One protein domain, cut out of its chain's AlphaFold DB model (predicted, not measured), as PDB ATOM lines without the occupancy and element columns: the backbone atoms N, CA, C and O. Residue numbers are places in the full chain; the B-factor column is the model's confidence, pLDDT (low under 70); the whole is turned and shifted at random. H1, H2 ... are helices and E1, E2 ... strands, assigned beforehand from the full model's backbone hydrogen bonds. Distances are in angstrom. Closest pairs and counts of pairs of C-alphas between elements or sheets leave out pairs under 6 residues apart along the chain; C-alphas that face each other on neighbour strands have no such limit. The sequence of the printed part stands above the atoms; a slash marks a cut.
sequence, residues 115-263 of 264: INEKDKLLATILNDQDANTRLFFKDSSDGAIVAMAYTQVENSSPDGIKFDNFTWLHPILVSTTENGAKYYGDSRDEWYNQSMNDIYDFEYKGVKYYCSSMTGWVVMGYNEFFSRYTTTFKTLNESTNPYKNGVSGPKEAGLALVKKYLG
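This is residues 115 to 263 of the 264 residues of an uncharacterized protein of Clostridium sp. CAG:389 (UniProt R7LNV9). A curled sheet of four strands, E3 E4 E6 E5, wraps round helix H2, and a smaller sheet, E2 E1 E7, covers part of its other face as a loose sandwich. The printed part has 149 residues, under half in named elements, in the order E1 E2 E3 E4 H1 E5 E6 E7 H2; both sheets are antiparallel and the class is mixed. It is compact, with a radius of gyration of the C-alphas of 14.8 A, spanning 42 by 31 by 29 A.

The strongly twisted larger sheet runs E3 (residues 144 to 153), E4 (166 to 175), E6 (207 to 212), E5 (199 to 204). E3 bends by 57 degrees at residue 147. Within hydrogen-bond range are N 147 and O 172 of the hairpin E3 and E4, 3.1 A, N 210 and O 175 between E6 and E4, 2.8 A, and N 209 and O 202 of the hairpin E5 and E6, 2.8 A. H2, residues 250 to 261, is on one face, making two layers, helix over sheet; the C-alphas of Cys 211 and Gly 254 are the closest of E6 and H2, 5.7 A. The sheet E2 (133 to 138), E1 (121 to 126), E7 (228 to 231) forms the sandwich, two sheets face to face, their facing parts 11.1 A centre to centre. N 134 and O 125 of the hairpin E1 and E2 are 2.9 A apart, N 126 and O 228 of E1 and E7 2.8 A. H1, residues 191 to 195, is on neither sheet; E4, H1, E5 form a split strand-helix-strand unit, E6 between its strands, with a right-handed crossover. Every O i to N i+4 pair of H2 is within range; H1 has 0 of 1, but 2 of 2 O i to N i+3 pairs.

E1 begins at C-alpha 121 (29.181, 4.432, -45.915); H2, 16.4 A long, ends at C-alpha 261 (44.883, -3.373, -56.630). E4 measures 27.7 A, E3 25.8 A.

The printed part has no cut. Links E3 to E4, E4 to H1, E6 to E7 and E7 to H2 are long. Mean pLDDT of the printed part is 74.6, with 59 residues under 70, among them 151 to 167 and 214 to 228.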
ATOM      1  N   ILE A 115      34.275   0.751 -55.502       92.94
ATOM      2  CA  ILE A 115      33.045   1.418 -55.072       92.94
ATOM      3  C   ILE A 115      32.636   2.516 -56.063       92.94
ATOM      4  O   ILE A 115      33.472   3.221 -56.622       92.94
ATOM      5  N   ASN A 116      31.334   2.683 -56.281       94.88
ATOM      6  CA  ASN A 116      30.769   3.679 -57.204       94.88
ATOM      7  C   ASN A 116      29.366   4.153 -56.787       94.88
ATOM      8  O   ASN A 116      28.627   4.719 -57.586       94.88
ATOM      9  N   GLU A 117      28.977   3.894 -55.544       95.12
ATOM     10  CA  GLU A 117      27.698   4.337 -55.007       95.12
ATOM     11  C   GLU A 117      27.927   5.636 -54.237       95.12
ATOM     12  O   GLU A 117      28.761   5.696 -53.328       95.12
ATOM     13  N   LYS A 118      27.191   6.679 -54.619       94.88
ATOM     14  CA  LYS A 118      27.148   7.934 -53.875       94.88
ATOM     15  C   LYS A 118      26.511   7.693 -52.503       94.88
ATOM     16  O   LYS A 118      25.614   6.865 -52.383       94.88
ATOM     17  N   ASP A 119      26.988   8.409 -51.490       93.75
ATOM     18  CA  ASP A 119      26.543   8.326 -50.095       93.75
ATOM     19  C   ASP A 119      26.752   6.930 -49.469       93.75
ATOM     20  O   ASP A 119      26.207   6.613 -48.412       93.75
ATOM     21  N   LYS A 120      27.582   6.077 -50.089       93.62
ATOM     22  CA  LYS A 120      27.974   4.787 -49.515       93.62
ATOM     23  C   LYS A 120      28.822   5.018 -48.275       93.62
ATOM     24  O   LYS A 120      29.874   5.651 -48.367       93.62
ATOM     25  N   LEU A 121      28.391   4.459 -47.143       93.06
ATOM     26  CA  LEU A 121      29.181   4.432 -45.915       93.06
ATOM     27  C   LEU A 121      30.494   3.701 -46.189       93.06
ATOM     28  O   LEU A 121      30.491   2.528 -46.550       93.06
ATOM     29  N   LEU A 122      31.607   4.394 -46.020       89.25
ATOM     30  CA  LEU A 122      32.958   3.884 -46.185       89.25
ATOM     31  C   LEU A 122      33.427   3.250 -44.881       89.25
ATOM     32  O   LEU A 122      33.730   2.056 -44.826       89.25
ATOM     33  N   ALA A 123      33.454   4.060 -43.827       86.69
ATOM     34  CA  ALA A 123      33.997   3.680 -42.540       86.69
ATOM     35  C   ALA A 123      33.213   4.322 -41.398       86.69
ATOM     36  O   ALA A 123      32.702   5.435 -41.521       86.69
ATOM     37  N   THR A 124      33.161   3.607 -40.281       85.69
ATOM     38  CA  THR A 124      32.758   4.126 -38.973       85.69
ATOM     39  C   THR A 124      33.976   4.093 -38.067       85.69
ATOM     40  O   THR A 124      34.590   3.035 -37.936       85.69
ATOM     41  N   ILE A 125      34.329   5.217 -37.447       79.88
ATOM     42  CA  ILE A 125      35.415   5.298 -36.464       79.88
ATOM     43  C   ILE A 125      34.819   5.642 -35.098       79.88
ATOM     44  O   ILE A 125      34.078   6.615 -34.965       79.88
ATOM     45  N   LEU A 126      35.131   4.824 -34.094       75.69
ATOM     46  CA  LEU A 126      34.642   4.922 -32.721       75.69
ATOM     47  C   LEU A 126      35.772   5.408 -31.812       75.69
ATOM     48  O   LEU A 126      36.817   4.758 -31.751       75.69
ATOM     49  N   ASN A 127      35.568   6.518 -31.102       69.00
ATOM     50  CA  ASN A 127      36.495   6.987 -30.071       69.00
ATOM     51  C   ASN A 127      35.997   6.584 -28.670       69.00
ATOM     52  O   ASN A 127      34.929   7.022 -28.238       69.00
ATOM     53  N   ASP A 128      36.797   5.780 -27.964       57.19
ATOM     54  CA  ASP A 128      36.482   5.257 -26.628       57.19
ATOM     55  C   ASP A 128      36.560   6.330 -25.516       57.19
ATOM     56  O   ASP A 128      35.973   6.132 -24.454       57.19
ATOM     57  N   GLN A 129      37.231   7.472 -25.735       56.59
ATOM     58  CA  GLN A 129      37.349   8.534 -24.720       56.59
ATOM     59  C   GLN A 129      36.119   9.455 -24.632       56.59
ATOM     60  O   GLN A 129      35.829   9.943 -23.544       56.59
ATOM     61  N   ASP A 130      35.359   9.634 -25.723       53.66
ATOM     62  CA  ASP A 130      34.263  10.625 -25.789       53.66
ATOM     63  C   ASP A 130      32.926  10.080 -26.332       53.66
ATOM     64  O   ASP A 130      32.015  10.858 -26.611       53.66
ATOM     65  N   ALA A 131      32.795   8.766 -26.559       54.72
ATOM     66  CA  ALA A 131      31.635   8.152 -27.232       54.72
ATOM     67  C   ALA A 131      31.294   8.769 -28.613       54.72
ATOM     68  O   ALA A 131      30.212   8.553 -29.163       54.72
ATOM     69  N   ASN A 132      32.225   9.526 -29.198       63.28
ATOM     70  CA  ASN A 132      32.035  10.178 -30.482       63.28
ATOM     71  C   ASN A 132      32.253   9.156 -31.601       63.28
ATOM     72  O   ASN A 132      33.344   8.606 -31.770       63.28
ATOM     73  N   THR A 133      31.191   8.916 -32.366       75.75
ATOM     74  CA  THR A 133      31.228   8.143 -33.609       75.75
ATOM     75  C   THR A 133      31.432   9.105 -34.774       75.75
ATOM     76  O   THR A 133      30.809  10.167 -34.810       75.75
ATOM     77  N   ARG A 134      32.304   8.743 -35.715       80.69
ATOM     78  CA  ARG A 134      32.484   9.448 -36.990       80.69
ATOM     79  C   ARG A 134      32.146   8.521 -38.138       80.69
ATOM     80  O   ARG A 134      32.662   7.401 -38.197       80.69
ATOM     81  N   LEU A 135      31.309   8.995 -39.046       86.50
ATOM     82  CA  LEU A 135      30.927   8.292 -40.261       86.50
ATOM     83  C   LEU A 135      31.566   8.973 -41.468       86.50
ATOM     84  O   LEU A 135      31.662  10.193 -41.529       86.50
ATOM     85  N   PHE A 136      31.999   8.171 -42.433       88.31
ATOM     86  CA  PHE A 136      32.578   8.657 -43.682       88.31
ATOM     87  C   PHE A 136      31.812   8.082 -44.854       88.31
ATOM     88  O   PHE A 136      31.584   6.875 -44.900       88.31
ATOM     89  N   PHE A 137      31.469   8.915 -45.826       91.25
ATOM     90  CA  PHE A 137      30.635   8.544 -46.961       91.25
ATOM     91  C   PHE A 137      31.261   8.982 -48.276       91.25
ATOM     92  O   PHE A 137      31.870  10.045 -48.379       91.25
ATOM     93  N   LYS A 138      31.083   8.172 -49.317       92.88
ATOM     94  CA  LYS A 138      31.513   8.528 -50.669       92.88
ATOM     95  C   LYS A 138      30.678   9.686 -51.220       92.88
ATOM     96  O   LYS A 138      29.455   9.635 -51.170       92.88
ATOM     97  N   ASP A 139      31.315  10.688 -51.822       91.81
ATOM     98  CA  ASP A 139      30.593  11.898 -52.247       91.81
ATOM     99  C   ASP A 139      30.024  11.840 -53.680       91.81
ATOM    100  O   ASP A 139      29.156  12.624 -54.068       91.81
ATOM    101  N   SER A 140      30.462  10.870 -54.486       93.44
ATOM    102  CA  SER A 140      30.092  10.766 -55.903       93.44
ATOM    103  C   SER A 140      29.805   9.333 -56.346       93.44
ATOM    104  O   SER A 140      30.261   8.374 -55.734       93.44
ATOM    105  N   SER A 141      29.100   9.178 -57.466       96.19
ATOM    106  CA  SER A 141      28.909   7.879 -58.125       96.19
ATOM    107  C   SER A 141      30.095   7.454 -59.004       96.19
ATOM    108  O   SER A 141      30.067   6.398 -59.634       96.19
ATOM    109  N   ASP A 142      31.138   8.278 -59.085       96.31
ATOM    110  CA  ASP A 142      32.324   7.973 -59.875       96.31
ATOM    111  C   ASP A 142      33.105   6.819 -59.241       96.31
ATOM    112  O   ASP A 142      33.188   6.695 -58.019       96.31
ATOM    113  N   GLY A 143      33.699   5.974 -60.075       95.19
ATOM    114  CA  GLY A 143      34.449   4.803 -59.640       95.19
ATOM    115  C   GLY A 143      35.669   5.110 -58.793       95.19
ATOM    116  O   GLY A 143      36.495   5.915 -59.199       95.19
ATOM    117  N   ALA A 144      35.839   4.413 -57.674       95.06
ATOM    118  CA  ALA A 144      37.059   4.482 -56.885       95.06
ATOM    119  C   ALA A 144      37.423   3.126 -56.288       95.06
ATOM    120  O   ALA A 144      36.555   2.304 -56.002       95.06
ATOM    121  N   ILE A 145      38.712   2.926 -56.051       93.62
ATOM    122  CA  ILE A 145      39.197   1.912 -55.118       93.62
ATOM    123  C   ILE A 145      39.387   2.564 -53.753       93.62
ATOM    124  O   ILE A 145      39.755   3.739 -53.678       93.62
ATOM    125  N   VAL A 146      39.115   1.823 -52.683       88.81
ATOM    126  CA  VAL A 146      39.147   2.364 -51.321       88.81
ATOM    127  C   VAL A 146      39.938   1.470 -50.372       88.81
ATOM    128  O   VAL A 146      39.892   0.242 -50.445       88.81
ATOM    129  N   ALA A 147      40.666   2.096 -49.456       85.69
ATOM    130  CA  ALA A 147      41.267   1.435 -48.306       85.69
ATOM    131  C   ALA A 147      41.162   2.312 -47.056       85.69
ATOM    132  O   ALA A 147      40.844   3.496 -47.134       85.69
ATOM    133  N   MET A 148      41.469   1.718 -45.902       81.44
ATOM    134  CA  MET A 148      41.786   2.473 -44.694       81.44
ATOM    135  C   MET A 148      43.288   2.718 -44.652       81.44
ATOM    136  O   MET A 148      44.072   1.770 -44.755       81.44
ATOM    137  N   ALA A 149      43.682   3.972 -44.483       75.81
ATOM    138  CA  ALA A 149      45.061   4.366 -44.251       75.81
ATOM    139  C   ALA A 149      45.205   4.927 -42.838       75.81
ATOM    140  O   ALA A 149      44.237   5.431 -42.260       75.81
ATOM    141  N   TYR A 150      46.418   4.838 -42.296       71.56
ATOM    142  CA  TYR A 150      46.796   5.681 -41.176       71.56
ATOM    143  C   TYR A 150      47.903   6.656 -41.562       71.56
ATOM    144  O   TYR A 150      48.636   6.412 -42.513       71.56
ATOM    145  N   THR A 151      48.056   7.744 -40.820       67.25
ATOM    146  CA  THR A 151      49.178   8.680 -40.980       67.25
ATOM    147  C   THR A 151      49.794   8.951 -39.623       67.25
ATOM    148  O   THR A 151      49.083   9.343 -38.699       67.25
ATOM    149  N   GLN A 152      51.107   8.744 -39.504       62.12
ATOM    150  CA  GLN A 152      51.872   9.201 -38.350       62.12
ATOM    151  C   GLN A 152      52.384  10.605 -38.661       62.12
ATOM    152  O   GLN A 152      53.051  10.805 -39.675       62.12
ATOM    153  N   VAL A 153      52.035  11.585 -37.833       57.09
ATOM    154  CA  VAL A 153      52.532  12.956 -38.002       57.09
ATOM    155  C   VAL A 153      53.716  13.159 -37.070       57.09
ATOM    156  O   VAL A 153      53.576  13.062 -35.852       57.09
ATOM    157  N   GLU A 154      54.880  13.458 -37.644       51.94
ATOM    158  CA  GLU A 154      56.032  13.939 -36.888       51.94
ATOM    159  C   GLU A 154      55.895  15.457 -36.677       51.94
ATOM    160  O   GLU A 154      55.932  16.237 -37.624       51.94
ATOM    161  N   ASN A 155      55.721  15.884 -35.422       51.81
ATOM    162  CA  ASN A 155      55.937  17.262 -34.955       51.81
ATOM    163  C   ASN A 155      55.354  18.408 -35.812       51.81
ATOM    164  O   ASN A 155      56.098  19.258 -36.298       51.81
ATOM    165  N   SER A 156      54.029  18.528 -35.918       46.94
ATOM    166  CA  SER A 156      53.396  19.844 -36.133       46.94
ATOM    167  C   SER A 156      51.880  19.802 -35.936       46.94
ATOM    168  O   SER A 156      51.130  19.389 -36.814       46.94
ATOM    169  N   SER A 157      51.412  20.288 -34.782       46.28
ATOM    170  CA  SER A 157      50.087  20.910 -34.729       46.28
ATOM    171  C   SER A 157      50.191  22.328 -35.307       46.28
ATOM    172  O   SER A 157      51.174  23.014 -35.000       46.28
ATOM    173  N   PRO A 158      49.197  22.802 -36.087       40.38
ATOM    174  CA  PRO A 158      49.076  24.208 -36.488       40.38
ATOM    175  C   PRO A 158      49.152  25.189 -35.306       40.38
ATOM    176  O   PRO A 158      49.540  26.340 -35.487       40.38
ATOM    177  N   ASP A 159      48.851  24.714 -34.094       43.69
ATOM    178  CA  ASP A 159      48.764  25.517 -32.872       43.69
ATOM    179  C   ASP A 159      50.059  25.507 -32.036       43.69
ATOM    180  O   ASP A 159      50.069  25.938 -30.884       43.69
ATOM    181  N   GLY A 160      51.169  24.982 -32.571       35.59
ATOM    182  CA  GLY A 160      52.466  24.976 -31.877       35.59
ATOM    183  C   GLY A 160      52.546  24.032 -30.670       35.59
ATOM    184  O   GLY A 160      53.535  24.045 -29.935       35.59
ATOM    185  N   ILE A 161      51.533  23.185 -30.472       40.59
ATOM    186  CA  ILE A 161      51.525  22.158 -29.431       40.59
ATOM    187  C   ILE A 161      52.355  20.961 -29.918       40.59
ATOM    188  O   ILE A 161      52.083  20.380 -30.973       40.59
ATOM    189  N   LYS A 162      53.389  20.598 -29.150       40.91
ATOM    190  CA  LYS A 162      54.160  19.369 -29.369       40.91
ATOM    191  C   LYS A 162      53.332  18.185 -28.897       40.91
ATOM    192  O   LYS A 162      53.036  18.061 -27.713       40.91
ATOM    193  N   PHE A 163      52.964  17.342 -29.841       48.84
ATOM    194  CA  PHE A 163      52.182  16.147 -29.612       48.84
ATOM    195  C   PHE A 163      53.051  14.946 -29.982       48.84
ATOM    196  O   PHE A 163      53.345  14.742 -31.159       48.84
ATOM    197  N   ASP A 164      53.495  14.171 -28.993       48.19
ATOM    198  CA  ASP A 164      54.237  12.940 -29.260       48.19
ATOM    199  C   ASP A 164      53.290  11.893 -29.894       48.19
ATOM    200  O   ASP A 164      52.274  11.529 -29.305       48.19
ATOM    201  N   ASN A 165      53.630  11.413 -31.100       53.47
ATOM    202  CA  ASN A 165      53.110  10.206 -31.775       53.47
ATOM    203  C   ASN A 165      51.582  10.072 -31.974       53.47
ATOM    204  O   ASN A 165      50.979   9.094 -31.534       53.47
ATOM    205  N   PHE A 166      50.958  10.972 -32.739       57.91
ATOM    206  CA  PHE A 166      49.566  10.788 -33.173       57.91
ATOM    207  C   PHE A 166      49.477   9.908 -34.422       57.91
ATOM    208  O   PHE A 166      50.185  10.127 -35.408       57.91
ATOM    209  N   THR A 167      48.560   8.940 -34.385       64.75
ATOM    210  CA  THR A 167      48.146   8.158 -35.555       64.75
ATOM    211  C   THR A 167      46.752   8.609 -35.978       64.75
ATOM    212  O   THR A 167      45.792   8.458 -35.221       64.75
ATOM    213  N   TRP A 168      46.635   9.162 -37.181       70.12
ATOM    214  CA  TRP A 168      45.353   9.504 -37.800       70.12
ATOM    215  C   TRP A 168      44.831   8.321 -38.590       70.12
ATOM    216  O   TRP A 168      45.628   7.665 -39.252       70.12
ATOM    217  N   LEU A 169      43.523   8.076 -38.570       75.00
ATOM    218  CA  LEU A 169      42.885   7.040 -39.382       75.00
ATOM    219  C   LEU A 169      41.838   7.665 -40.304       75.00
ATOM    220  O   LEU A 169      40.978   8.415 -39.845       75.00
ATOM    221  N   HIS A 170      41.889   7.344 -41.593       77.38
ATOM    222  CA  HIS A 170      40.934   7.867 -42.569       77.38
ATOM    223  C   HIS A 170      40.794   6.929 -43.780       77.38
ATOM    224  O   HIS A 170      41.702   6.138 -44.076       77.38
ATOM    225  N   PRO A 171      39.669   7.001 -44.512       84.31
ATOM    226  CA  PRO A 171      39.584   6.420 -45.842       84.31
ATOM    227  C   PRO A 171      40.618   7.058 -46.777       84.31
ATOM    228  O   PRO A 171      40.938   8.243 -46.667       84.31
ATOM    229  N   ILE A 172      41.127   6.275 -47.719       86.94
ATOM    230  CA  ILE A 172      41.817   6.781 -48.902       86.94
ATOM    231  C   ILE A 172      41.105   6.242 -50.135       86.94
ATOM    232  O   ILE A 172      40.971   5.027 -50.299       86.94
ATOM    233  N   LEU A 173      40.613   7.148 -50.977       91.56
ATOM    234  CA  LEU A 173      40.000   6.806 -52.255       91.56
ATOM    235  C   LEU A 173      40.980   7.128 -53.370       91.56
ATOM    236  O   LEU A 173      41.606   8.185 -53.350       91.56
ATOM    237  N   VAL A 174      41.068   6.244 -54.361       94.50
ATOM    238  CA  VAL A 174      41.768   6.510 -55.619       94.50
ATOM    239  C   VAL A 174      40.817   6.284 -56.785       94.50
ATOM    240  O   VAL A 174      40.161   5.248 -56.867       94.50
ATOM    241  N   SER A 175      40.752   7.251 -57.691       96.44
ATOM    242  CA  SER A 175      39.844   7.291 -58.836       96.44
ATOM    243  C   SER A 175      40.578   7.773 -60.087       96.44
ATOM    244  O   SER A 175      41.608   8.432 -59.993       96.44
ATOM    245  N   THR A 176      40.044   7.494 -61.272       96.81
ATOM    246  CA  THR A 176      40.481   8.129 -62.533       96.81
ATOM    247  C   THR A 176      39.780   9.467 -62.793       96.81
ATOM    248  O   THR A 176      40.049  10.134 -63.789       96.81
ATOM    249  N   THR A 177      38.868   9.867 -61.911       96.62
ATOM    250  CA  THR A 177      38.202  11.173 -61.901       96.62
ATOM    251  C   THR A 177      38.416  11.858 -60.559       96.62
ATOM    252  O   THR A 177      38.441  11.210 -59.511       96.62
ATOM    253  N   GLU A 178      38.502  13.185 -60.573       95.12
ATOM    254  CA  GLU A 178      38.656  13.973 -59.350       95.12
ATOM    255  C   GLU A 178      37.493  13.743 -58.371       95.12
ATOM    256  O   GLU A 178      37.708  13.494 -57.189       95.12
ATOM    257  N   ASN A 179      36.251  13.741 -58.868       94.38
ATOM    258  CA  ASN A 179      35.069  13.541 -58.029       94.38
ATOM    259  C   ASN A 179      34.998  12.133 -57.432       94.38
ATOM    260  O   ASN A 179      34.476  11.969 -56.331       94.38
ATOM    261  N   GLY A 180      35.509  11.106 -58.115       95.25
ATOM    262  CA  GLY A 180      35.524   9.741 -57.582       95.25
ATOM    263  C   GLY A 180      36.384   9.595 -56.334       95.25
ATOM    264  O   GLY A 180      36.064   8.762 -55.485       95.25
ATOM    265  N   ALA A 181      37.400  10.445 -56.189       94.00
ATOM    266  CA  ALA A 181      38.283  10.478 -55.032       94.00
ATOM    267  C   ALA A 181      37.710  11.267 -53.837       94.00
ATOM    268  O   ALA A 181      38.331  11.274 -52.782       94.00
ATOM    269  N   LYS A 182      36.540  11.910 -53.961       91.50
ATOM    270  CA  LYS A 182      35.941  12.713 -52.881       91.50
ATOM    271  C   LYS A 182      35.104  11.866 -51.922       91.50
ATOM    272  O   LYS A 182      34.365  10.960 -52.329       91.50
ATOM    273  N   TYR A 183      35.194  12.206 -50.643       90.31
ATOM    274  CA  TYR A 183      34.358  11.683 -49.570       90.31
ATOM    275  C   TYR A 183      34.050  12.805 -48.573       90.31
ATOM    276  O   TYR A 183      34.765  13.802 -48.521       90.31
ATOM    277  N   TYR A 184      32.989  12.644 -47.789       87.94
ATOM    278  CA  TYR A 184      32.629  13.563 -46.713       87.94
ATOM    279  C   TYR A 184      32.458  12.800 -45.393       87.94
ATOM    280  O   TYR A 184      32.253  11.583 -45.395       87.94
ATOM    281  N   GLY A 185      32.602  13.504 -44.269       85.25
ATOM    282  CA  GLY A 185      32.361  12.975 -42.926       85.25
ATOM    283  C   GLY A 185      30.871  12.930 -42.566       85.25
ATOM    284  O   GLY A 185      30.024  12.652 -43.409       85.25
ATOM    285  N   ASP A 186      30.529  13.247 -41.318       82.81
ATOM    286  CA  ASP A 186      29.147  13.183 -40.817       82.81
ATOM    287  C   ASP A 186      28.163  14.079 -41.607       82.81
ATOM    288  O   ASP A 186      26.987  13.739 -41.751       82.81
ATOM    289  N   SER A 187      28.631  15.204 -42.165       77.94
ATOM    290  CA  SER A 187      27.832  16.122 -42.990       77.94
ATOM    291  C   SER A 187      28.652  16.749 -44.128       77.94
ATOM    292  O   SER A 187      29.869  16.855 -44.044       77.94
ATOM    293  N   ARG A 188      28.026  17.194 -45.225       78.94
ATOM    294  CA  ARG A 188      28.766  17.860 -46.322       78.94
ATOM    295  C   ARG A 188      29.228  19.281 -45.983       78.94
ATOM    296  O   ARG A 188      30.248  19.724 -46.497       78.94
ATOM    297  N   ASP A 189      28.476  19.977 -45.131       72.06
ATOM    298  CA  ASP A 189      28.555  21.436 -44.980       72.06
ATOM    299  C   ASP A 189      29.407  21.902 -43.785       72.06
ATOM    300  O   ASP A 189      29.572  23.100 -43.551       72.06
ATOM    301  N   GLU A 190      29.981  20.979 -43.017       69.75
ATOM    302  CA  GLU A 190      30.900  21.332 -41.938       69.75
ATOM    303  C   GLU A 190      32.236  21.842 -42.485       69.75
ATOM    304  O   GLU A 190      32.855  21.221 -43.348       69.75
ATOM    305  N   TRP A 191      32.726  22.946 -41.912       65.81
ATOM    306  CA  TRP A 191      34.028  23.548 -42.231       65.81
ATOM    307  C   TRP A 191      35.170  22.521 -42.292       65.81
ATOM    308  O   TRP A 191      36.023  22.574 -43.173       65.81
ATOM    309  N   TYR A 192      35.154  21.538 -41.393       64.75
ATOM    310  CA  TYR A 192      36.125  20.447 -41.356       64.75
ATOM    311  C   TYR A 192      36.038  19.508 -42.575       64.75
ATOM    312  O   TYR A 192      37.073  19.135 -43.133       64.75
ATOM    313  N   ASN A 193      34.832  19.179 -43.042       69.88
ATOM    314  CA  ASN A 193      34.624  18.288 -44.187       69.88
ATOM    315  C   ASN A 193      35.016  18.953 -45.519       69.88
ATOM    316  O   ASN A 193      35.283  18.256 -46.493       69.88
ATOM    317  N   GLN A 194      35.169  20.285 -45.553       63.56
ATOM    318  CA  GLN A 194      35.713  20.994 -46.717       63.56
ATOM    319  C   GLN A 194      37.169  20.596 -47.012       63.56
ATOM    320  O   GLN A 194      37.525  20.481 -48.181       63.56
ATOM    321  N   SER A 195      37.980  20.303 -45.985       59.97
ATOM    322  CA  SER A 195      39.378  19.860 -46.157       59.97
ATOM    323  C   SER A 195      39.517  18.445 -46.749       59.97
ATOM    324  O   SER A 195      40.504  18.136 -47.411       59.97
ATOM    325  N   MET A 196      38.492  17.592 -46.606       65.69
ATOM    326  CA  MET A 196      38.459  16.240 -47.199       65.69
ATOM    327  C   MET A 196      38.252  16.245 -48.722       65.69
ATOM    328  O   MET A 196      38.373  15.205 -49.369       65.69
ATOM    329  N   ASN A 197      37.949  17.413 -49.299       66.12
ATOM    330  CA  ASN A 197      37.854  17.616 -50.743       66.12
ATOM    331  C   ASN A 197      39.188  17.996 -51.390       66.12
ATOM    332  O   ASN A 197      39.224  18.178 -52.608       66.12
ATOM    333  N   ASP A 198      40.269  18.113 -50.619       82.38
ATOM    334  CA  ASP A 198      41.601  18.283 -51.187       82.38
ATOM    335  C   ASP A 198      41.964  17.012 -51.966       82.38
ATOM    336  O   ASP A 198      42.091  15.922 -51.408       82.38
ATOM    337  N   ILE A 199      42.099  17.133 -53.286       89.56
ATOM    338  CA  ILE A 199      42.418  16.015 -54.173       89.56
ATOM    339  C   ILE A 199      43.811  16.210 -54.753       89.56
ATOM    340  O   ILE A 199      44.162  17.275 -55.258       89.56
ATOM    341  N   TYR A 200      44.591  15.137 -54.735       90.88
ATOM    342  CA  TYR A 200      45.913  15.093 -55.336       90.88
ATOM    343  C   TYR A 200      45.890  14.201 -56.564       90.88
ATOM    344  O   TYR A 200      45.311  13.122 -56.529       90.88
ATOM    345  N   ASP A 201      46.561  14.607 -57.634       94.88
ATOM    346  CA  ASP A 201      46.720  13.772 -58.817       94.88
ATOM    347  C   ASP A 201      48.128  13.179 -58.937       94.88
ATOM    348  O   ASP A 201      49.128  13.735 -58.462       94.88
ATOM    349  N   PHE A 202      48.197  12.019 -59.579       94.69
ATOM    350  CA  PHE A 202      49.433  11.335 -59.941       94.69
ATOM    351  C   PHE A 202      49.216  10.486 -61.197       94.69
ATOM    352  O   PHE A 202      48.085  10.169 -61.558       94.69
ATOM    353  N   GLU A 203      50.299  10.106 -61.871       95.44
ATOM    354  CA  GLU A 203      50.241   9.219 -63.033       95.44
ATOM    355  C   GLU A 203      50.880   7.872 -62.699       95.44
ATOM    356  O   GLU A 203      51.943   7.807 -62.076       95.44
ATOM    357  N   TYR A 204      50.244   6.784 -63.127       94.19
ATOM    358  CA  TYR A 204      50.818   5.449 -63.041       94.19
ATOM    359  C   TYR A 204      50.514   4.645 -64.303       94.19
ATOM    360  O   TYR A 204      49.363   4.538 -64.713       94.19
ATOM    361  N   LYS A 205      51.559   4.086 -64.933       90.50
ATOM    362  CA  LYS A 205      51.466   3.307 -66.185       90.50
ATOM    363  C   LYS A 205      50.686   4.022 -67.310       90.50
ATOM    364  O   LYS A 205      49.995   3.372 -68.091       90.50
ATOM    365  N   GLY A 206      50.819   5.349 -67.403       90.38
ATOM    366  CA  GLY A 206      50.137   6.177 -68.405       90.38
ATOM    367  C   GLY A 206      48.667   6.482 -68.097       90.38
ATOM    368  O   GLY A 206      47.969   7.016 -68.955       90.38
ATOM    369  N   VAL A 207      48.181   6.138 -66.899       93.25
ATOM    370  CA  VAL A 207      46.835   6.472 -66.420       93.25
ATOM    371  C   VAL A 207      46.939   7.564 -65.361       93.25
ATOM    372  O   VAL A 207      47.712   7.441 -64.408       93.25
ATOM    373  N   LYS A 208      46.145   8.627 -65.522       96.62
ATOM    374  CA  LYS A 208      46.009   9.686 -64.522       96.62
ATOM    375  C   LYS A 208      45.033   9.254 -63.431       96.62
ATOM    376  O   LYS A 208      43.891   8.895 -63.715       96.62
ATOM    377  N   TYR A 209      45.483   9.352 -62.191       97.50
ATOM    378  CA  TYR A 209      44.712   9.069 -60.993       97.50
ATOM    379  C   TYR A 209      44.569  10.312 -60.129       97.50
ATOM    380  O   TYR A 209      45.386  11.230 -60.176       97.50
ATOM    381  N   TYR A 210      43.534  10.284 -59.308       96.19
ATOM    382  CA  TYR A 210      43.195  11.250 -58.285       96.19
ATOM    383  C   TYR A 210      43.057  10.492 -56.973       96.19
ATOM    384  O   TYR A 210      42.406   9.447 -56.941       96.19
ATOM    385  N   CYS A 211      43.652  10.995 -55.900       92.69
ATOM    386  CA  CYS A 211      43.505  10.443 -54.566       92.69
ATOM    387  C   CYS A 211      43.030  11.492 -53.575       92.69
ATOM    388  O   CYS A 211      43.420  12.661 -53.648       92.69
ATOM    389  N   SER A 212      42.208  11.040 -52.635       88.81
ATOM    390  CA  SER A 212      41.742  11.865 -51.532       88.81
ATOM    391  C   SER A 212      42.905  12.358 -50.677       88.81
ATOM    392  O   SER A 212      43.902  11.648 -50.497       88.81
ATOM    393  N   SER A 213      42.760  13.537 -50.083       77.25
ATOM    394  CA  SER A 213      43.642  13.990 -49.019       77.25
ATOM    395  C   SER A 213      43.601  13.053 -47.812       77.25
ATOM    396  O   SER A 213      42.682  12.253 -47.606       77.25
ATOM    397  N   MET A 214      44.648  13.167 -47.002       67.06
ATOM    398  CA  MET A 214      44.790  12.484 -45.719       67.06
ATOM    399  C   MET A 214      44.518  13.470 -44.572       67.06
ATOM    400  O   MET A 214      45.252  13.515 -43.590       67.06
ATOM    401  N   THR A 215      43.507  14.330 -44.723       58.34
ATOM    402  CA  THR A 215      43.141  15.348 -43.729       58.34
ATOM    403  C   THR A 215      41.966  14.846 -42.897       58.34
ATOM    404  O   THR A 215      40.846  14.742 -43.391       58.34
ATOM    405  N   GLY A 216      42.198  14.517 -41.628       56.22
ATOM    406  CA  GLY A 216      41.125  14.062 -40.747       56.22
ATOM    407  C   GLY A 216      41.556  14.052 -39.291       56.22
ATOM    408  O   GLY A 216      42.520  13.379 -38.953       56.22
ATOM    409  N   TRP A 217      40.827  14.772 -38.432       52.81
ATOM    410  CA  TRP A 217      41.131  14.962 -37.009       52.81
ATOM    411  C   TRP A 217      40.691  13.777 -36.120       52.81
ATOM    412  O   TRP A 217      40.422  13.953 -34.930       52.81
ATOM    413  N   VAL A 218      40.645  12.544 -36.638       55.69
ATOM    414  CA  VAL A 218      40.341  11.376 -35.794       55.69
ATOM    415  C   VAL A 218      41.626  10.771 -35.234       55.69
ATOM    416  O   VAL A 218      42.281   9.932 -35.854       55.69
ATOM    417  N   VAL A 219      41.982  11.270 -34.053       53.97
ATOM    418  CA  VAL A 219      43.111  10.849 -33.219       53.97
ATOM    419  C   VAL A 219      42.894   9.414 -32.728       53.97
ATOM    420  O   VAL A 219      41.906   9.156 -32.042       53.97
ATOM    421  N   MET A 220      43.825   8.496 -33.015       54.44
ATOM    422  CA  MET A 220      43.834   7.123 -32.470       54.44
ATOM    423  C   MET A 220      44.637   6.950 -31.173       54.44
ATOM    424  O   MET A 220      45.148   5.871 -30.897       54.44
ATOM    425  N   GLY A 221      44.747   8.006 -30.376       50.53
ATOM    426  CA  GLY A 221      45.165   7.907 -28.982       50.53
ATOM    427  C   GLY A 221      46.531   8.506 -28.655       50.53
ATOM    428  O   GLY A 221      47.475   8.478 -29.440       50.53
ATOM    429  N   TYR A 222      46.599   9.021 -27.429       46.72
ATOM    430  CA  TYR A 222      47.811   9.252 -26.655       46.72
ATOM    431  C   TYR A 222      47.950   8.048 -25.712       46.72
ATOM    432  O   TYR A 222      47.018   7.784 -24.957       46.72
ATOM    433  N   ASN A 223      49.059   7.304 -25.762       46.16
ATOM    434  CA  ASN A 223      49.331   6.147 -24.890       46.16
ATOM    435  C   ASN A 223      48.238   5.041 -24.894       46.16
ATOM    436  O   ASN A 223      47.488   4.900 -23.934       46.16
ATOM    437  N   GLU A 224      48.194   4.212 -25.948       45.84
ATOM    438  CA  GLU A 224      47.500   2.895 -25.999       45.84
ATOM    439  C   GLU A 224      45.957   2.861 -26.152       45.84
ATOM    440  O   GLU A 224      45.368   1.778 -26.164       45.84
ATOM    441  N   PHE A 225      45.278   3.993 -26.367       47.91
ATOM    442  CA  PHE A 225      43.830   4.016 -26.650       47.91
ATOM    443  C   PHE A 225      43.519   3.857 -28.146       47.91
ATOM    444  O   PHE A 225      43.521   4.834 -28.884       47.91
ATOM    445  N   PHE A 226      43.215   2.639 -28.600       52.66
ATOM    446  CA  PHE A 226      42.862   2.384 -30.001       52.66
ATOM    447  C   PHE A 226      41.405   2.746 -30.308       52.66
ATOM    448  O   PHE A 226      40.486   2.095 -29.809       52.66
ATOM    449  N   SER A 227      41.183   3.699 -31.217       56.66
ATOM    450  CA  SER A 227      39.878   3.856 -31.866       56.66
ATOM    451  C   SER A 227      39.554   2.577 -32.638       56.66
ATOM    452  O   SER A 227      40.355   2.094 -33.445       56.66
ATOM    453  N   ARG A 228      38.372   2.009 -32.408       69.19
ATOM    454  CA  ARG A 228      37.882   0.877 -33.204       69.19
ATOM    455  C   ARG A 228      37.293   1.423 -34.494       69.19
ATOM    456  O   ARG A 228      36.629   2.457 -34.476       69.19
ATOM    457  N   TYR A 229      37.490   0.727 -35.605       75.38
ATOM    458  CA  TYR A 229      36.828   1.083 -36.855       75.38
ATOM    459  C   TYR A 229      36.163  -0.126 -37.498       75.38
ATOM    460  O   TYR A 229      36.578  -1.270 -37.307       75.38
ATOM    461  N   THR A 230      35.132   0.145 -38.286       79.44
ATOM    462  CA  THR A 230      34.489  -0.834 -39.163       79.44
ATOM    463  C   THR A 230      34.382  -0.257 -40.568       79.44
ATOM    464  O   THR A 230      34.278   0.958 -40.747       79.44
ATOM    465  N   THR A 231      34.435  -1.124 -41.576       81.44
ATOM    466  CA  THR A 231      34.285  -0.759 -42.990       81.44
ATOM    467  C   THR A 231      33.167  -1.570 -43.626       81.44
ATOM    468  O   THR A 231      32.863  -2.682 -43.192       81.44
ATOM    469  N   THR A 232      32.559  -1.031 -44.681       82.94
ATOM    470  CA  THR A 232      31.586  -1.770 -45.513       82.94
ATOM    471  C   THR A 232      32.239  -2.480 -46.700       82.94
ATOM    472  O   THR A 232      31.585  -3.229 -47.423       82.94
ATOM    473  N   PHE A 233      33.531  -2.231 -46.916       78.81
ATOM    474  CA  PHE A 233      34.344  -2.777 -47.993       78.81
ATOM    475  C   PHE A 233      35.468  -3.644 -47.429       78.81
ATOM    476  O   PHE A 233      35.919  -3.441 -46.294       78.81
ATOM    477  N   LYS A 234      35.958  -4.587 -48.240       76.50
ATOM    478  CA  LYS A 234      37.169  -5.329 -47.903       76.50
ATOM    479  C   LYS A 234      38.368  -4.405 -48.042       76.50
ATOM    480  O   LYS A 234      38.511  -3.697 -49.033       76.50
ATOM    481  N   THR A 235      39.253  -4.412 -47.057       70.56
ATOM    482  CA  THR A 235      40.504  -3.668 -47.151       70.56
ATOM    483  C   THR A 235      41.492  -4.425 -48.027       70.56
ATOM    484  O   THR A 235      41.664  -5.631 -47.876       70.56
ATOM    485  N   LEU A 236      42.215  -3.709 -48.891       67.25
ATOM    486  CA  LEU A 236      43.312  -4.275 -49.685       67.25
ATOM    487  C   LEU A 236      44.455  -4.842 -48.818       67.25
ATOM    488  O   LEU A 236      45.342  -5.493 -49.350       67.25
ATOM    489  N   ASN A 237      44.481  -4.623 -47.496       64.00
ATOM    490  CA  ASN A 237      45.401  -5.287 -46.566       64.00
ATOM    491  C   ASN A 237      44.790  -6.579 -45.991       64.00
ATOM    492  O   ASN A 237      43.681  -6.543 -45.468       64.00
ATOM    493  N   GLU A 238      45.515  -7.701 -46.104       47.25
ATOM    494  CA  GLU A 238      45.081  -9.036 -45.647       47.25
ATOM    495  C   GLU A 238      45.166  -9.200 -44.125       47.25
ATOM    496  O   GLU A 238      44.466 -10.022 -43.540       47.25
ATOM    497  N   SER A 239      46.003  -8.394 -43.469       47.06
ATOM    498  CA  SER A 239      45.928  -8.225 -42.021       47.06
ATOM    499  C   SER A 239      44.884  -7.157 -41.713       47.06
ATOM    500  O   SER A 239      44.812  -6.159 -42.426       47.06
ATOM    501  N   THR A 240      44.140  -7.306 -40.620       49.09
ATOM    502  CA  THR A 240      43.203  -6.309 -40.053       49.09
ATOM    503  C   THR A 240      43.848  -4.952 -39.719       49.09
ATOM    504  O   THR A 240      43.239  -4.119 -39.058       49.09
ATOM    505  N   ASN A 241      45.096  -4.737 -40.132       52.59
ATOM    506  CA  ASN A 241      45.838  -3.512 -39.955       52.59
ATOM    507  C   ASN A 241      45.590  -2.590 -41.161       52.59
ATOM    508  O   ASN A 241      45.666  -3.048 -42.307       52.59
ATOM    509  N   PRO A 242      45.370  -1.286 -40.944       59.22
ATOM    510  CA  PRO A 242      45.266  -0.313 -42.029       59.22
ATOM    511  C   PRO A 242      46.553  -0.264 -42.864       59.22
ATOM    512  O   PRO A 242      47.570  -0.868 -42.506       59.22
ATOM    513  N   TYR A 243      46.515   0.449 -43.992       60.72
ATOM    514  CA  TYR A 243      47.698   0.691 -44.814       60.72
ATOM    515  C   TYR A 243      48.813   1.273 -43.937       60.72
ATOM    516  O   TYR A 243      48.674   2.386 -43.423       60.72
ATOM    517  N   LYS A 244      49.867   0.475 -43.693       53.28
ATOM    518  CA  LYS A 244      50.910   0.836 -42.739       53.28
ATOM    519  C   LYS A 244      51.765   1.951 -43.305       53.28
ATOM    520  O   LYS A 244      52.516   1.712 -44.246       53.28
ATOM    521  N   ASN A 245      51.655   3.152 -42.751       45.16
ATOM    522  CA  ASN A 245      52.394   4.275 -43.285       45.16
ATOM    523  C   ASN A 245      53.822   4.322 -42.746       45.16
ATOM    524  O   ASN A 245      54.044   4.525 -41.556       45.16
ATOM    525  N   GLY A 246      54.758   4.132 -43.668       43.12
ATOM    526  CA  GLY A 246      56.060   4.793 -43.682       43.12
ATOM    527  C   GLY A 246      56.206   5.681 -44.927       43.12
ATOM    528  O   GLY A 246      57.328   5.943 -45.344       43.12
ATOM    529  N   VAL A 247      55.093   6.064 -45.572       50.50
ATOM    530  CA  VAL A 247      55.044   6.792 -46.849       50.50
ATOM    531  C   VAL A 247      54.443   8.186 -46.603       50.50
ATOM    532  O   VAL A 247      53.276   8.369 -46.250       50.50
ATOM    533  N   SER A 248      55.283   9.206 -46.687       55.84
ATOM    534  CA  SER A 248      54.937  10.602 -46.443       55.84
ATOM    535  C   SER A 248      54.022  11.179 -47.540       55.84
ATOM    536  O   SER A 248      54.457  11.934 -48.402       55.84
ATOM    537  N   GLY A 249      52.718  10.885 -47.485       73.69
ATOM    538  CA  GLY A 249      51.675  11.727 -48.084       73.69
ATOM    539  C   GLY A 249      50.633  11.035 -48.982       73.69
ATOM    540  O   GLY A 249      50.775   9.867 -49.350       73.69
ATOM    541  N   PRO A 250      49.577  11.776 -49.383       78.88
ATOM    542  CA  PRO A 250      48.420  11.229 -50.103       78.88
ATOM    543  C   PRO A 250      48.765  10.539 -51.429       78.88
ATOM    544  O   PRO A 250      48.235   9.472 -51.730       78.88
ATOM    545  N   LYS A 251      49.693  11.111 -52.211       86.31
ATOM    546  CA  LYS A 251      50.097  10.567 -53.520       86.31
ATOM    547  C   LYS A 251      50.825   9.233 -53.399       86.31
ATOM    548  O   LYS A 251      50.592   8.331 -54.198       86.31
ATOM    549  N   GLU A 252      51.702   9.108 -52.408       84.12
ATOM    550  CA  GLU A 252      52.460   7.881 -52.174       84.12
ATOM    551  C   GLU A 252      51.532   6.746 -51.730       84.12
ATOM    552  O   GLU A 252      51.592   5.649 -52.287       84.12
ATOM    553  N   ALA A 253      50.606   7.036 -50.813       81.81
ATOM    554  CA  ALA A 253      49.573   6.092 -50.397       81.81
ATOM    555  C   ALA A 253      48.636   5.712 -51.560       81.81
ATOM    556  O   ALA A 253      48.342   4.532 -51.757       81.81
ATOM    557  N   GLY A 254      48.217   6.687 -52.374       88.94
ATOM    558  CA  GLY A 254      47.389   6.458 -53.556       88.94
ATOM    559  C   GLY A 254      48.075   5.564 -54.593       88.94
ATOM    560  O   GLY A 254      47.491   4.578 -55.045       88.94
ATOM    561  N   LEU A 255      49.341   5.843 -54.919       90.00
ATOM    562  CA  LEU A 255      50.146   5.021 -55.826       90.00
ATOM    563  C   LEU A 255      50.276   3.586 -55.315       90.00
ATOM    564  O   LEU A 255      50.140   2.625 -56.075       90.00
ATOM    565  N   ALA A 256      50.546   3.434 -54.026       86.44
ATOM    566  CA  ALA A 256      50.773   2.133 -53.435       86.44
ATOM    567  C   ALA A 256      49.468   1.316 -53.312       86.44
ATOM    568  O   ALA A 256      49.490   0.092 -53.466       86.44
ATOM    569  N   LEU A 257      48.318   1.982 -53.151       88.75
ATOM    570  CA  LEU A 257      46.996   1.364 -53.265       88.75
ATOM    571  C   LEU A 257      46.717   0.857 -54.687       88.75
ATOM    572  O   LEU A 257      46.259  -0.275 -54.848       88.75
ATOM    573  N   VAL A 258      47.025   1.661 -55.713       92.12
ATOM    574  CA  VAL A 258      46.865   1.265 -57.124       92.12
ATOM    575  C   VAL A 258      47.715   0.042 -57.438       92.12
ATOM    576  O   VAL A 258      47.179  -0.938 -57.946       92.12
ATOM    577  N   LYS A 259      49.006   0.050 -57.086       89.56
ATOM    578  CA  LYS A 259      49.904  -1.102 -57.296       89.56
ATOM    579  C   LYS A 259      49.325  -2.386 -56.712       89.56
ATOM    580  O   LYS A 259      49.195  -3.384 -57.414       89.56
ATOM    581  N   LYS A 260      48.855  -2.320 -55.465       86.94
ATOM    582  CA  LYS A 260      48.258  -3.473 -54.796       86.94
ATOM    583  C   LYS A 260      46.968  -3.950 -55.464       86.94
ATOM    584  O   LYS A 260      46.767  -5.151 -55.612       86.94
ATOM    585  N   TYR A 261      46.102  -3.029 -55.891       89.00
ATOM    586  CA  TYR A 261      44.883  -3.373 -56.630       89.00
ATOM    587  C   TYR A 261      45.192  -4.055 -57.971       89.00
ATOM    588  O   TYR A 261      44.459  -4.950 -58.391       89.00
ATOM    589  N   LEU A 262      46.290  -3.662 -58.622       89.81
ATOM    590  CA  LEU A 262      46.777  -4.269 -59.861       89.81
ATOM    591  C   LEU A 262      47.531  -5.597 -59.644       89.81
ATOM    592  O   LEU A 262      47.871  -6.253 -60.626       89.81
ATOM    593  N   GLY A 263      47.738  -6.023 -58.392       85.69
ATOM    594  CA  GLY A 263      48.407  -7.283 -58.047       85.69
ATOM    595  C   GLY A 263      49.936  -7.214 -58.046       85.69
ATOM    596  O   GLY A 263      50.578  -8.230 -58.306       85.69
TER     597      GLY A 263